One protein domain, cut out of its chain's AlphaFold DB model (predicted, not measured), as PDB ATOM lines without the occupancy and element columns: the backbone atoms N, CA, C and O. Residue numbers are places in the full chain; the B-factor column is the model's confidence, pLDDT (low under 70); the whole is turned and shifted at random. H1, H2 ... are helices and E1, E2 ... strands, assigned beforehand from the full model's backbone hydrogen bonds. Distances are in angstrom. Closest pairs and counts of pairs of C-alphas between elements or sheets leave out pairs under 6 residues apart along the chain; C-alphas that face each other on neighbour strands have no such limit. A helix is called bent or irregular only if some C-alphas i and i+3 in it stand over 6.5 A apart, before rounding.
ATOM      1  N   VAL A 308      26.142  12.948  11.550       76.25
ATOM      2  CA  VAL A 308      27.429  13.648  11.748       76.25
ATOM      3  C   VAL A 308      27.349  15.155  11.494       76.25
ATOM      4  O   VAL A 308      27.794  15.947  12.325       76.25
ATOM      5  N   TYR A 309      26.735  15.560  10.381       79.88
ATOM      6  CA  TYR A 309      26.663  16.960   9.963       79.88
ATOM      7  C   TYR A 309      25.874  17.867  10.925       79.88
ATOM      8  O   TYR A 309      26.050  19.078  10.868       79.88
ATOM      9  N   LYS A 310      25.057  17.325  11.845       75.19
ATOM     10  CA  LYS A 310      24.391  18.121  12.896       75.19
ATOM     11  C   LYS A 310      25.314  18.483  14.058       75.19
ATOM     12  O   LYS A 310      25.258  19.607  14.548       75.19
ATOM     13  N   ASP A 311      26.131  17.537  14.513       80.94
ATOM     14  CA  ASP A 311      26.988  17.729  15.686       80.94
ATOM     15  C   ASP A 311      28.365  18.302  15.329       80.94
ATOM     16  O   ASP A 311      28.939  19.025  16.141       80.94
ATOM     17  N   LEU A 312      28.886  18.051  14.122       89.19
ATOM     18  CA  LEU A 312      30.222  18.519  13.740       89.19
ATOM     19  C   LEU A 312      30.381  20.057  13.831       89.19
ATOM     20  O   LEU A 312      31.310  20.478  14.520       89.19
ATOM     21  N   PRO A 313      29.484  20.915  13.294       89.06
ATOM     22  CA  PRO A 313      29.593  22.371  13.475       89.06
ATOM     23  C   PRO A 313      29.503  22.806  14.944       89.06
ATOM     24  O   PRO A 313      30.209  23.706  15.387       89.06
ATOM     25  N   ARG A 314      28.667  22.128  15.736       85.94
ATOM     26  CA  ARG A 314      28.477  22.396  17.171       85.94
ATOM     27  C   ARG A 314      29.699  22.013  18.017       85.94
ATOM     28  O   ARG A 314      29.905  22.593  19.084       85.94
ATOM     29  N   LEU A 315      30.475  21.022  17.578       89.94
ATOM     30  CA  LEU A 315      31.569  20.424  18.348       89.94
ATOM     31  C   LEU A 315      32.965  20.724  17.792       89.94
ATOM     32  O   LEU A 315      33.931  20.506  18.516       89.94
ATOM     33  N   VAL A 316      33.114  21.260  16.575       92.50
ATOM     34  CA  VAL A 316      34.432  21.467  15.941       92.50
ATOM     35  C   VAL A 316      35.399  22.287  16.804       92.50
ATOM     36  O   VAL A 316      36.559  21.914  16.959       92.50
ATOM     37  N   ARG A 317      34.902  23.326  17.486       91.62
ATOM     38  CA  ARG A 317      35.668  24.180  18.417       91.62
ATOM     39  C   ARG A 317      36.110  23.480  19.719       91.62
ATOM     40  O   ARG A 317      36.741  24.087  20.581       91.62
ATOM     41  N   ARG A 318      35.747  22.204  19.877       92.12
ATOM     42  CA  ARG A 318      36.108  21.302  20.983       92.12
ATOM     43  C   ARG A 318      36.957  20.115  20.506       92.12
ATOM     44  O   ARG A 318      37.334  19.292  21.339       92.12
ATOM     45  N   ILE A 319      37.235  20.007  19.201       95.00
ATOM     46  CA  ILE A 319      38.043  18.941  18.595       95.00
ATOM     47  C   ILE A 319      39.511  19.378  18.500       95.00
ATOM     48  O   ILE A 319      39.816  20.480  18.042       95.00
ATOM     49  N   ARG A 320      40.427  18.474  18.858       96.88
ATOM     50  CA  ARG A 320      41.853  18.529  18.509       96.88
ATOM     51  C   ARG A 320      42.228  17.258  17.739       96.88
ATOM     52  O   ARG A 320      41.877  16.160  18.171       96.88
ATOM     53  N   VAL A 321      42.924  17.387  16.609       97.75
ATOM     54  CA  VAL A 321      43.376  16.245  15.790       97.75
ATOM     55  C   VAL A 321      44.893  16.110  15.870       97.75
ATOM     56  O   VAL A 321      45.626  17.073  15.643       97.75
ATOM     57  N   HIS A 322      45.347  14.900  16.177       96.88
ATOM     58  CA  HIS A 322      46.740  14.498  16.316       96.88
ATOM     59  C   HIS A 322      47.108  13.463  15.244       96.88
ATOM     60  O   HIS A 322      46.316  12.573  14.928       96.88
ATOM     61  N   THR A 323      48.332  13.540  14.731       94.75
ATOM     62  CA  THR A 323      48.958  12.536  13.854       94.75
ATOM     63  C   THR A 323      50.396  12.272  14.338       94.75
ATOM     64  O   THR A 323      50.848  12.944  15.271       94.75
ATOM     65  N   PRO A 324      51.187  11.371  13.717       91.19
ATOM     66  CA  PRO A 324      52.610  11.218  14.044       91.19
ATOM     67  C   PRO A 324      53.451  12.490  13.829       91.19
ATOM     68  O   PRO A 324      54.592  12.541  14.274       91.19
ATOM     69  N   LYS A 325      52.901  13.521  13.166       90.94
ATOM     70  CA  LYS A 325      53.522  14.848  12.997       90.94
ATOM     71  C   LYS A 325      53.160  15.844  14.113       90.94
ATOM     72  O   LYS A 325      53.529  17.010  14.021       90.94
ATOM     73  N   GLY A 326      52.430  15.413  15.144       93.00
ATOM     74  CA  GLY A 326      51.929  16.264  16.227       93.00
ATOM     75  C   GLY A 326      50.474  16.699  16.023       93.00
ATOM     76  O   GLY A 326      49.687  16.011  15.372       93.00
ATOM     77  N   VAL A 327      50.091  17.834  16.613       95.25
ATOM     78  CA  VAL A 327      48.758  18.432  16.414       95.25
ATOM     79  C   VAL A 327      48.660  18.966  14.983       95.25
ATOM     80  O   VAL A 327      49.576  19.633  14.509       95.25
ATOM     81  N   GLN A 328      47.570  18.662  14.282       96.31
ATOM     82  CA  GLN A 328      47.300  19.135  12.914       96.31
ATOM     83  C   GLN A 328      46.008  19.960  12.815       96.31
ATOM     84  O   GLN A 328      45.820  20.681  11.843       96.31
ATOM     85  N   PHE A 329      45.133  19.883  13.821       96.31
ATOM     86  CA  PHE A 329      43.968  20.753  13.962       96.31
ATOM     87  C   PHE A 329      43.693  21.015  15.444       96.31
ATOM     88  O   PHE A 329      43.742  20.085  16.252       96.31
ATOM     89  N   GLU A 330      43.336  22.249  15.791       94.00
ATOM     90  CA  GLU A 330      42.794  22.607  17.101       94.00
ATOM     91  C   GLU A 330      41.671  23.631  16.945       94.00
ATOM     92  O   GLU A 330      41.867  24.715  16.400       94.00
ATOM     93  N   GLY A 331      40.482  23.286  17.436       90.00
ATOM     94  CA  GLY A 331      39.337  24.181  17.416       90.00
ATOM     95  C   GLY A 331      39.467  25.312  18.439       90.00
ATOM     96  O   GLY A 331      39.571  25.057  19.643       90.00
ATOM     97  N   SER A 332      39.370  26.564  17.975       82.62
ATOM     98  CA  SER A 332      39.211  27.728  18.856       82.62
ATOM     99  C   SER A 332      37.912  28.492  18.638       82.62
ATOM    100  O   SER A 332      37.318  28.467  17.561       82.62
ATOM    101  N   ASP A 333      37.485  29.187  19.691       74.00
ATOM    102  CA  ASP A 333      36.330  30.082  19.668       74.00
ATOM    103  C   ASP A 333      36.621  31.419  18.969       74.00
ATOM    104  O   ASP A 333      35.692  32.058  18.476       74.00
ATOM    105  N   ASP A 334      37.903  31.785  18.855       71.88
ATOM    106  CA  ASP A 334      38.399  32.993  18.178       71.88
ATOM    107  C   ASP A 334      38.285  32.915  16.645       71.88
ATOM    108  O   ASP A 334      38.380  33.933  15.957       71.88
ATOM    109  N   SER A 335      38.078  31.708  16.100       71.25
ATOM    110  CA  SER A 335      37.884  31.510  14.666       71.25
ATOM    111  C   SER A 335      36.545  32.107  14.236       71.25
ATOM    112  O   SER A 335      35.477  31.583  14.574       71.25
ATOM    113  N   LYS A 336      36.610  33.231  13.516       67.75
ATOM    114  CA  LYS A 336      35.437  34.016  13.101       67.75
ATOM    115  C   LYS A 336      34.522  33.244  12.153       67.75
ATOM    116  O   LYS A 336      33.310  33.414  12.234       67.75
ATOM    117  N   ASP A 337      35.091  32.395  11.302       86.56
ATOM    118  CA  ASP A 337      34.348  31.607  10.326       86.56
ATOM    119  C   ASP A 337      34.140  30.164  10.820       86.56
ATOM    120  O   ASP A 337      35.080  29.390  11.037       86.56
ATOM    121  N   LEU A 338      32.874  29.789  11.026       89.31
ATOM    122  CA  LEU A 338      32.504  28.438  11.445       89.31
ATOM    123  C   LEU A 338      32.627  27.418  10.303       89.31
ATOM    124  O   LEU A 338      32.976  26.266  10.563       89.31
ATOM    125  N   TRP A 339      32.346  27.824   9.066       91.31
ATOM    126  CA  TRP A 339      32.431  26.972   7.886       91.31
ATOM    127  C   TRP A 339      33.888  26.609   7.589       91.31
ATOM    128  O   TRP A 339      34.210  25.423   7.552       91.31
ATOM    129  N   GLU A 340      34.790  27.591   7.515       90.31
ATOM    130  CA  GLU A 340      36.233  27.373   7.331       90.31
ATOM    131  C   GLU A 340      36.802  26.439   8.413       90.31
ATOM    132  O   GLU A 340      37.524  25.484   8.111       90.31
ATOM    133  N   THR A 341      36.404  26.646   9.672       92.56
ATOM    134  CA  THR A 341      36.817  25.796  10.803       92.56
ATOM    135  C   THR A 341      36.378  24.335  10.616       92.56
ATOM    136  O   THR A 341      37.141  23.414  10.924       92.56
ATOM    137  N   VAL A 342      35.170  24.096  10.092       93.50
ATOM    138  CA  VAL A 342      34.670  22.743   9.792       93.50
ATOM    139  C   VAL A 342      35.356  22.146   8.557       93.50
ATOM    140  O   VAL A 342      35.763  20.983   8.593       93.50
ATOM    141  N   CYS A 343      35.546  22.921   7.490       93.81
ATOM    142  CA  CYS A 343      36.286  22.499   6.300       93.81
ATOM    143  C   CYS A 343      37.712  22.057   6.660       93.81
ATOM    144  O   CYS A 343      38.154  20.989   6.236       93.81
ATOM    145  N   SER A 344      38.394  22.828   7.510       94.31
ATOM    146  CA  SER A 344      39.746  22.546   7.992       94.31
ATOM    147  C   SER A 344      39.840  21.199   8.721       94.31
ATOM    148  O   SER A 344      40.655  20.356   8.338       94.31
ATOM    149  N   VAL A 345      38.960  20.912   9.696       95.88
ATOM    150  CA  VAL A 345      38.997  19.604  10.387       95.88
ATOM    151  C   VAL A 345      38.670  18.439   9.444       95.88
ATOM    152  O   VAL A 345      39.266  17.369   9.568       95.88
ATOM    153  N   ILE A 346      37.767  18.638   8.476       95.88
ATOM    154  CA  ILE A 346      37.408  17.617   7.480       95.88
ATOM    155  C   ILE A 346      38.603  17.298   6.573       95.88
ATOM    156  O   ILE A 346      38.929  16.122   6.403       95.88
ATOM    157  N   VAL A 347      39.299  18.315   6.057       96.25
ATOM    158  CA  VAL A 347      40.508  18.140   5.232       96.25
ATOM    159  C   VAL A 347      41.638  17.490   6.033       96.25
ATOM    160  O   VAL A 347      42.281  16.574   5.523       96.25
ATOM    161  N   VAL A 348      41.858  17.881   7.294       96.69
ATOM    162  CA  VAL A 348      42.904  17.281   8.148       96.69
ATOM    163  C   VAL A 348      42.641  15.796   8.418       96.69
ATOM    164  O   VAL A 348      43.562  14.985   8.295       96.69
ATOM    165  N   VAL A 349      41.397  15.405   8.730       96.81
ATOM    166  CA  VAL A 349      41.042  13.986   8.920       96.81
ATOM    167  C   VAL A 349      41.156  13.214   7.600       96.81
ATOM    168  O   VAL A 349      41.767  12.147   7.575       96.81
ATOM    169  N   ALA A 350      40.645  13.759   6.492       96.44
ATOM    170  CA  ALA A 350      40.713  13.096   5.189       96.44
ATOM    171  C   ALA A 350      42.154  12.923   4.680       96.44
ATOM    172  O   ALA A 350      42.495  11.860   4.167       96.44
ATOM    173  N   THR A 351      43.028  13.911   4.896       96.50
ATOM    174  CA  THR A 351      44.458  13.855   4.527       96.50
ATOM    175  C   THR A 351      45.200  12.711   5.225       96.50
ATOM    176  O   THR A 351      46.151  12.162   4.670       96.50
ATOM    177  N   ALA A 352      44.778  12.340   6.437       95.12
ATOM    178  CA  ALA A 352      45.374  11.247   7.200       95.12
ATOM    179  C   ALA A 352      44.738   9.870   6.920       95.12
ATOM    180  O   ALA A 352      45.383   8.853   7.172       95.12
ATOM    181  N   MET A 353      43.494   9.826   6.424       95.25
ATOM    182  CA  MET A 353      42.698   8.592   6.339       95.25
ATOM    183  C   MET A 353      42.395   8.110   4.913       95.25
ATOM    184  O   MET A 353      42.226   6.906   4.719       95.25
ATOM    185  N   GLU A 354      42.302   9.005   3.927       95.62
ATOM    186  CA  GLU A 354      41.802   8.708   2.577       95.62
ATOM    187  C   GLU A 354      42.907   8.597   1.513       95.62
ATOM    188  O   GLU A 354      44.089   8.848   1.752       95.62
ATOM    189  N   THR A 355      42.514   8.234   0.290       94.88
ATOM    190  CA  THR A 355      43.408   8.302  -0.875       94.88
ATOM    191  C   THR A 355      43.590   9.747  -1.358       94.88
ATOM    192  O   THR A 355      42.715  10.595  -1.173       94.88
ATOM    193  N   LYS A 356      44.691  10.018  -2.075       94.38
ATOM    194  CA  LYS A 356      44.921  11.318  -2.735       94.38
ATOM    195  C   LYS A 356      43.812  11.690  -3.731       94.38
ATOM    196  O   LYS A 356      43.521  12.869  -3.898       94.38
ATOM    197  N   GLU A 357      43.190  10.703  -4.377       93.88
ATOM    198  CA  GLU A 357      42.086  10.923  -5.318       93.88
ATOM    199  C   GLU A 357      40.805  11.350  -4.583       93.88
ATOM    200  O   GLU A 357      40.151  12.317  -4.976       93.88
ATOM    201  N   THR A 358      40.478  10.674  -3.478       93.12
ATOM    202  CA  THR A 358      39.361  11.041  -2.594       93.12
ATOM    203  C   THR A 358      39.561  12.440  -2.013       93.12
ATOM    204  O   THR A 358      38.630  13.244  -2.028       93.12
ATOM    205  N   LEU A 359      40.779  12.761  -1.560       94.44
ATOM    206  CA  LEU A 359      41.121  14.082  -1.027       94.44
ATOM    207  C   LEU A 359      40.966  15.187  -2.083       94.44
ATOM    208  O   LEU A 359      40.349  16.207  -1.798       94.44
ATOM    209  N   ALA A 360      41.438  14.972  -3.316       94.12
ATOM    210  CA  ALA A 360      41.284  15.949  -4.397       94.12
ATOM    211  C   ALA A 360      39.807  16.206  -4.764       94.12
ATOM    212  O   ALA A 360      39.422  17.350  -5.013       94.12
ATOM    213  N   LYS A 361      38.961  15.163  -4.752       93.69
ATOM    214  CA  LYS A 361      37.503  15.296  -4.942       93.69
ATOM    215  C   LYS A 361      36.853  16.079  -3.798       93.69
ATOM    216  O   LYS A 361      36.074  16.991  -4.061       93.69
ATOM    217  N   LEU A 362      37.210  15.756  -2.554       94.81
ATOM    218  CA  LEU A 362      36.735  16.433  -1.346       94.81
ATOM    219  C   LEU A 362      37.120  17.918  -1.330       94.81
ATOM    220  O   LEU A 362      36.255  18.769  -1.144       94.81
ATOM    221  N   GLU A 363      38.395  18.243  -1.549       94.06
ATOM    222  CA  GLU A 363      38.869  19.630  -1.586       94.06
ATOM    223  C   GLU A 363      38.161  20.452  -2.658       94.06
ATOM    224  O   GLU A 363      37.839  21.614  -2.415       94.06
ATOM    225  N   LYS A 364      37.910  19.863  -3.835       93.19
ATOM    226  CA  LYS A 364      37.130  20.530  -4.874       93.19
ATOM    227  C   LYS A 364      35.690  20.752  -4.409       93.19
ATOM    228  O   LYS A 364      35.232  21.885  -4.423       93.19
ATOM    229  N   ALA A 365      35.005  19.711  -3.933       93.31
ATOM    230  CA  ALA A 365      33.614  19.812  -3.491       93.31
ATOM    231  C   ALA A 365      33.410  20.813  -2.338       93.31
ATOM    232  O   ALA A 365      32.357  21.440  -2.278       93.31
ATOM    233  N   LEU A 366      34.411  20.980  -1.461       92.44
ATOM    234  CA  LEU A 366      34.457  22.005  -0.411       92.44
ATOM    235  C   LEU A 366      34.622  23.423  -0.986       92.44
ATOM    236  O   LEU A 366      33.910  24.326  -0.559       92.44
ATOM    237  N   LYS A 367      35.531  23.615  -1.955       89.00
ATOM    238  CA  LYS A 367      35.765  24.905  -2.643       89.00
ATOM    239  C   LYS A 367      34.590  25.316  -3.540       89.00
ATOM    240  O   LYS A 367      34.334  26.504  -3.692       89.00
ATOM    241  N   ASP A 368      33.865  24.341  -4.087       89.88
ATOM    242  CA  ASP A 368      32.651  24.546  -4.884       89.88
ATOM    243  C   ASP A 368      31.423  24.927  -4.004       89.88
ATOM    244  O   ASP A 368      30.377  25.288  -4.547       89.88
ATOM    245  N   GLN A 369      31.513  24.885  -2.658       87.19
ATOM    246  CA  GLN A 369      30.455  25.391  -1.765       87.19
ATOM    247  C   GLN A 369      30.574  26.905  -1.533       87.19
ATOM    248  O   GLN A 369      31.532  27.373  -0.920       87.19
ATOM    249  N   ASN A 370      29.534  27.660  -1.889       80.56
ATOM    250  CA  ASN A 370      29.388  29.066  -1.506       80.56
ATOM    251  C   ASN A 370      28.492  29.213  -0.259       80.56
ATOM    252  O   ASN A 370      27.380  29.725  -0.356       80.56
ATOM    253  N   VAL A 371      28.958  28.723   0.894       85.12
ATOM    254  CA  VAL A 371      28.270  28.902   2.187       85.12
ATOM    255  C   VAL A 371      28.489  30.330   2.682       85.12
ATOM    256  O   VAL A 371      29.628  30.735   2.902       85.12
ATOM    257  N   GLN A 372      27.402  31.077   2.867       75.75
ATOM    258  CA  GLN A 372      27.395  32.450   3.382       75.75
ATOM    259  C   GLN A 372      26.616  32.561   4.708       75.75
ATOM    260  O   GLN A 372      26.913  33.437   5.520       75.75
ATOM    261  N   ASP A 373      25.660  31.658   4.973       79.88
ATOM    262  CA  ASP A 373      24.955  31.549   6.261       79.88
ATOM    263  C   ASP A 373      25.271  30.220   6.978       79.88
ATOM    264  O   ASP A 373      25.316  29.137   6.393       79.88
ATOM    265  N   THR A 374      25.385  30.286   8.304       78.12
ATOM    266  CA  THR A 374      25.319  29.139   9.223       78.12
ATOM    267  C   THR A 374      24.186  28.139   8.939       78.12
ATOM    268  O   THR A 374      24.345  26.947   9.215       78.12
ATOM    269  N   ALA A 375      23.059  28.584   8.378       79.50
ATOM    270  CA  ALA A 375      21.948  27.731   7.959       79.50
ATOM    271  C   ALA A 375      22.307  26.789   6.788       79.50
ATOM    272  O   ALA A 375      21.781  25.675   6.714       79.50
ATOM    273  N   GLU A 376      23.217  27.207   5.904       86.38
ATOM    274  CA  GLU A 376      23.633  26.480   4.695       86.38
ATOM    275  C   GLU A 376      24.683  25.398   4.996       86.38
ATOM    276  O   GLU A 376      24.772  24.403   4.272       86.38
ATOM    277  N   ILE A 377      25.393  25.517   6.126       86.81
ATOM    278  CA  ILE A 377      26.365  24.520   6.610       86.81
ATOM    279  C   ILE A 377      25.745  23.113   6.652       86.81
ATOM    280  O   ILE A 377      26.386  22.143   6.249       86.81
ATOM    281  N   PHE A 378      24.496  22.968   7.117       84.31
ATOM    282  CA  PHE A 378      23.869  21.647   7.251       84.31
ATOM    283  C   PHE A 378      23.567  20.975   5.891       84.31
ATOM    284  O   PHE A 378      23.953  19.812   5.739       84.31
ATOM    285  N   PRO A 379      22.932  21.640   4.899       86.75
ATOM    286  CA  PRO A 379      22.865  21.149   3.520       86.75
ATOM    287  C   PRO A 379      24.228  20.831   2.891       86.75
ATOM    288  O   PRO A 379      24.406  19.727   2.376       86.75
ATOM    289  N   SER A 380      25.196  21.752   2.962       90.38
ATOM    290  CA  SER A 380      26.494  21.591   2.294       90.38
ATOM    291  C   SER A 380      27.307  20.434   2.873       90.38
ATOM    292  O   SER A 380      27.765  19.572   2.119       90.38
ATOM    293  N   LEU A 381      27.410  20.322   4.205       90.06
ATOM    294  CA  LEU A 381      28.039  19.157   4.840       90.06
ATOM    295  C   LEU A 381      27.349  17.851   4.462       90.06
ATOM    296  O   LEU A 381      28.027  16.844   4.268       90.06
ATOM    297  N   ARG A 382      26.014  17.852   4.370       87.31
ATOM    298  CA  ARG A 382      25.273  16.653   3.987       87.31
ATOM    299  C   ARG A 382      25.673  16.188   2.586       87.31
ATOM    300  O   ARG A 382      25.980  15.013   2.437       87.31
ATOM    301  N   SER A 383      25.742  17.091   1.607       89.00
ATOM    302  CA  SER A 383      26.146  16.738   0.238       89.00
ATOM    303  C   SER A 383      27.610  16.279   0.154       89.00
ATOM    304  O   SER A 383      27.913  15.254  -0.454       89.00
ATOM    305  N   ILE A 384      28.533  16.940   0.861       90.88
ATOM    306  CA  ILE A 384      29.939  16.497   0.931       90.88
ATOM    307  C   ILE A 384      30.047  15.073   1.505       90.88
ATOM    308  O   ILE A 384      30.791  14.240   0.982       90.88
ATOM    309  N   PHE A 385      29.299  14.765   2.566       88.94
ATOM    310  CA  PHE A 385      29.365  13.466   3.233       88.94
ATOM    311  C   PHE A 385      28.574  12.345   2.540       88.94
ATOM    312  O   PHE A 385      29.020  11.198   2.578       88.94
ATOM    313  N   GLU A 386      27.423  12.639   1.932       87.69
ATOM    314  CA  GLU A 386      26.589  11.646   1.238       87.69
ATOM    315  C   GLU A 386      27.015  11.463  -0.227       87.69
ATOM    316  O   GLU A 386      27.197  10.322  -0.650       87.69
ATOM    317  N   ASP A 387      27.259  12.551  -0.967       86.12
ATOM    318  CA  ASP A 387      27.478  12.524  -2.422       86.12
ATOM    319  C   ASP A 387      28.965  12.480  -2.826       86.12
ATOM    320  O   ASP A 387      29.303  11.884  -3.847       86.12
ATOM    321  N   THR A 388      29.869  13.109  -2.054       87.75
ATOM    322  CA  THR A 388      31.307  13.199  -2.417       87.75
ATOM    323  C   THR A 388      32.176  12.145  -1.731       87.75
ATOM    324  O   THR A 388      32.962  11.468  -2.393       87.75
ATOM    325  N   LEU A 389      32.072  12.015  -0.404       87.50
ATOM    326  CA  LEU A 389      32.843  11.036   0.374       87.50
ATOM    327  C   LEU A 389      32.153   9.671   0.465       87.50
ATOM    328  O   LEU A 389      32.822   8.641   0.486       87.50
ATOM    329  N   GLY A 390      30.822   9.658   0.542       86.81
ATOM    330  CA  GLY A 390      30.040   8.459   0.816       86.81
ATOM    331  C   GLY A 390      30.073   8.036   2.291       86.81
ATOM    332  O   GLY A 390      31.044   8.241   3.031       86.81
ATOM    333  N   LEU A 391      28.982   7.394   2.722       83.31
ATOM    334  CA  LEU A 391      28.702   7.109   4.134       83.31
ATOM    335  C   LEU A 391      29.645   6.094   4.803       83.31
ATOM    336  O   LEU A 391      29.643   6.004   6.034       83.31
ATOM    337  N   ASP A 392      30.452   5.364   4.033       85.38
ATOM    338  CA  ASP A 392      31.409   4.364   4.530       85.38
ATOM    339  C   ASP A 392      32.883   4.747   4.303       85.38
ATOM    340  O   ASP A 392      33.780   3.955   4.600       85.38
ATOM    341  N   SER A 393      33.150   5.984   3.863       92.25
ATOM    342  CA  SER A 393      34.501   6.568   3.875       92.25
ATOM    343  C   SER A 393      35.112   6.551   5.278       92.25
ATOM    344  O   SER A 393      34.416   6.682   6.292       92.25
ATOM    345  N   LYS A 394      36.438   6.419   5.363       94.69
ATOM    346  CA  LYS A 394      37.158   6.368   6.645       94.69
ATOM    347  C   LYS A 394      36.964   7.666   7.433       94.69
ATOM    348  O   LYS A 394      36.745   7.627   8.641       94.69
ATOM    349  N   THR A 395      36.929   8.792   6.730       94.69
ATOM    350  CA  THR A 395      36.617  10.138   7.232       94.69
ATOM    351  C   THR A 395      35.231  10.193   7.869       94.69
ATOM    352  O   THR A 395      35.104  10.603   9.024       94.69
ATOM    353  N   MET A 396      34.190   9.710   7.178       91.50
ATOM    354  CA  MET A 396      32.848   9.598   7.760       91.50
ATOM    355  C   MET A 396      32.851   8.676   8.984       91.50
ATOM    356  O   MET A 396      32.295   9.032  10.021       91.50
ATOM    357  N   LYS A 397      33.508   7.513   8.918       93.62
ATOM    358  CA  LYS A 397      33.592   6.589  10.060       93.62
ATOM    359  C   LYS A 397      34.312   7.187  11.274       93.62
ATOM    360  O   LYS A 397      33.902   6.885  12.395       93.62
ATOM    361  N   VAL A 398      35.316   8.048  11.084       95.19
ATOM    362  CA  VAL A 398      35.914   8.849  12.167       95.19
ATOM    363  C   VAL A 398      34.880   9.832  12.712       95.19
ATOM    364  O   VAL A 398      34.574   9.786  13.902       95.19
ATOM    365  N   PHE A 399      34.248  10.662  11.879       93.69
ATOM    366  CA  PHE A 399      33.283  11.649  12.378       93.69
ATOM    367  C   PHE A 399      31.988  11.041  12.964       93.69
ATOM    368  O   PHE A 399      31.381  11.662  13.838       93.69
ATOM    369  N   LYS A 400      31.604   9.802  12.615       91.44
ATOM    370  CA  LYS A 400      30.539   9.037  13.309       91.44
ATOM    371  C   LYS A 400      30.825   8.857  14.805       91.44
ATOM    372  O   LYS A 400      29.881   8.721  15.579       91.44
ATOM    373  N   THR A 401      32.091   8.897  15.225       91.44
ATOM    374  CA  THR A 401      32.475   8.878  16.648       91.44
ATOM    375  C   THR A 401      32.371  10.247  17.327       91.44
ATOM    376  O   THR A 401      32.315  10.302  18.539       91.44
ATOM    377  N   VAL A 402      32.275  11.362  16.595       88.38
ATOM    378  CA  VAL A 402      32.131  12.708  17.193       88.38
ATOM    379  C   VAL A 402      30.686  12.981  17.650       88.38
ATOM    380  O   VAL A 402      30.462  13.755  18.578       88.38
ATOM    381  N   HIS A 403      29.705  12.329  17.018       83.75
ATOM    382  CA  HIS A 403      28.269  12.507  17.259       83.75
ATOM    383  C   HIS A 403      27.837  12.099  18.681       83.75
ATOM    384  O   HIS A 403      28.233  11.049  19.192       83.75
TER     385      HIS A 403
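What this domain is: This is residues 308 to 403 of the 518 residues of a protein of Lotharella globosa (UniProt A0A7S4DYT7). The long helix H2 lies in the middle, with the strand hairpin E1 and E2 on one side of it and H3 folded back along the other. H2, H3 and H4 form an up-and-down bundle, while H1 crosses H2 near its beginning and the short H5 packs on its later half. The printed part has 96 residues, with five named helices and two named strands in the order H1, E1, E2, H2, H3, H4, H5; the class is mostly helix, and the two-stranded sheet, E1 - E2, is antiparallel. The whole is compact, with a radius of gyration of the C-alphas of 12.4 A, and rounded, spanning 33 by 28 by 23 A.

Where its parts are: H1, residues 308 to 318, begins at C-alpha 308 (27.429, 13.648, 11.748) and is 14.8 A long; it is irregular, with C-alphas 314 and 317 7.5 A apart. E1 is residues 319 to 323, 13.5 A, and E2 residues 326 to 330, 11.2 A. H2, residues 338 to 353, is the longest helix at 22.9 A and begins at C-alpha 338 (32.504, 28.438, 11.445). H3, residues 356 to 367, measures 16.4 A, and H4, residues 377 to 388, 15.3 A. H5, residues 394 to 399, measures 8.7 A and ends at C-alpha 399 (33.283, 11.649, 12.378).

How they stand to each other: H1 and H2 are the hubs, touching three helices each. They touch about perpendicular, at 82 degrees, closest at the C-alphas of Pro 313 and Val 342, 6.3 A; H2 does so with residues 338 to 345 alone. E1 and E2 form an antiparallel hairpin at 158 degrees, with N 321 and O 329 at 2.8 A and N 323 and O 326 at 2.9 A, within hydrogen-bond range. The closest C-alphas of E2 and H2 are those of Phe 329 and Val 345, 6.2 A apart. H2 and H3 form a helical hairpin and touch at a shallow tilt of 6 degrees, opposite ways, closest at the C-alphas of Ala 350 and Leu 359, 6.3 A. H3 and H4, also a helical hairpin, touch at a shallow tilt of 29 degrees, closest at the C-alphas of Leu 362 and Thr 388, 6.4 A. H5 touches residues 346 to 353 of H2, closest at the C-alphas of Thr 395 and Ala 350, 5.4 A. H3 and H5 are apart. Every O i to N i+4 pair is within hydrogen-bond range in H2, H3, H4 and H5; in H1 3 of 7 are, beside 4 of 8 O i to N i+3 pairs.

The domain as a whole: The farthest C-alphas, those of Pro 324 and Ala 375, are 35.4 A apart. The printed part has no cut and no long link. Mean pLDDT of the printed part is 89.6, with residue 336 under 70.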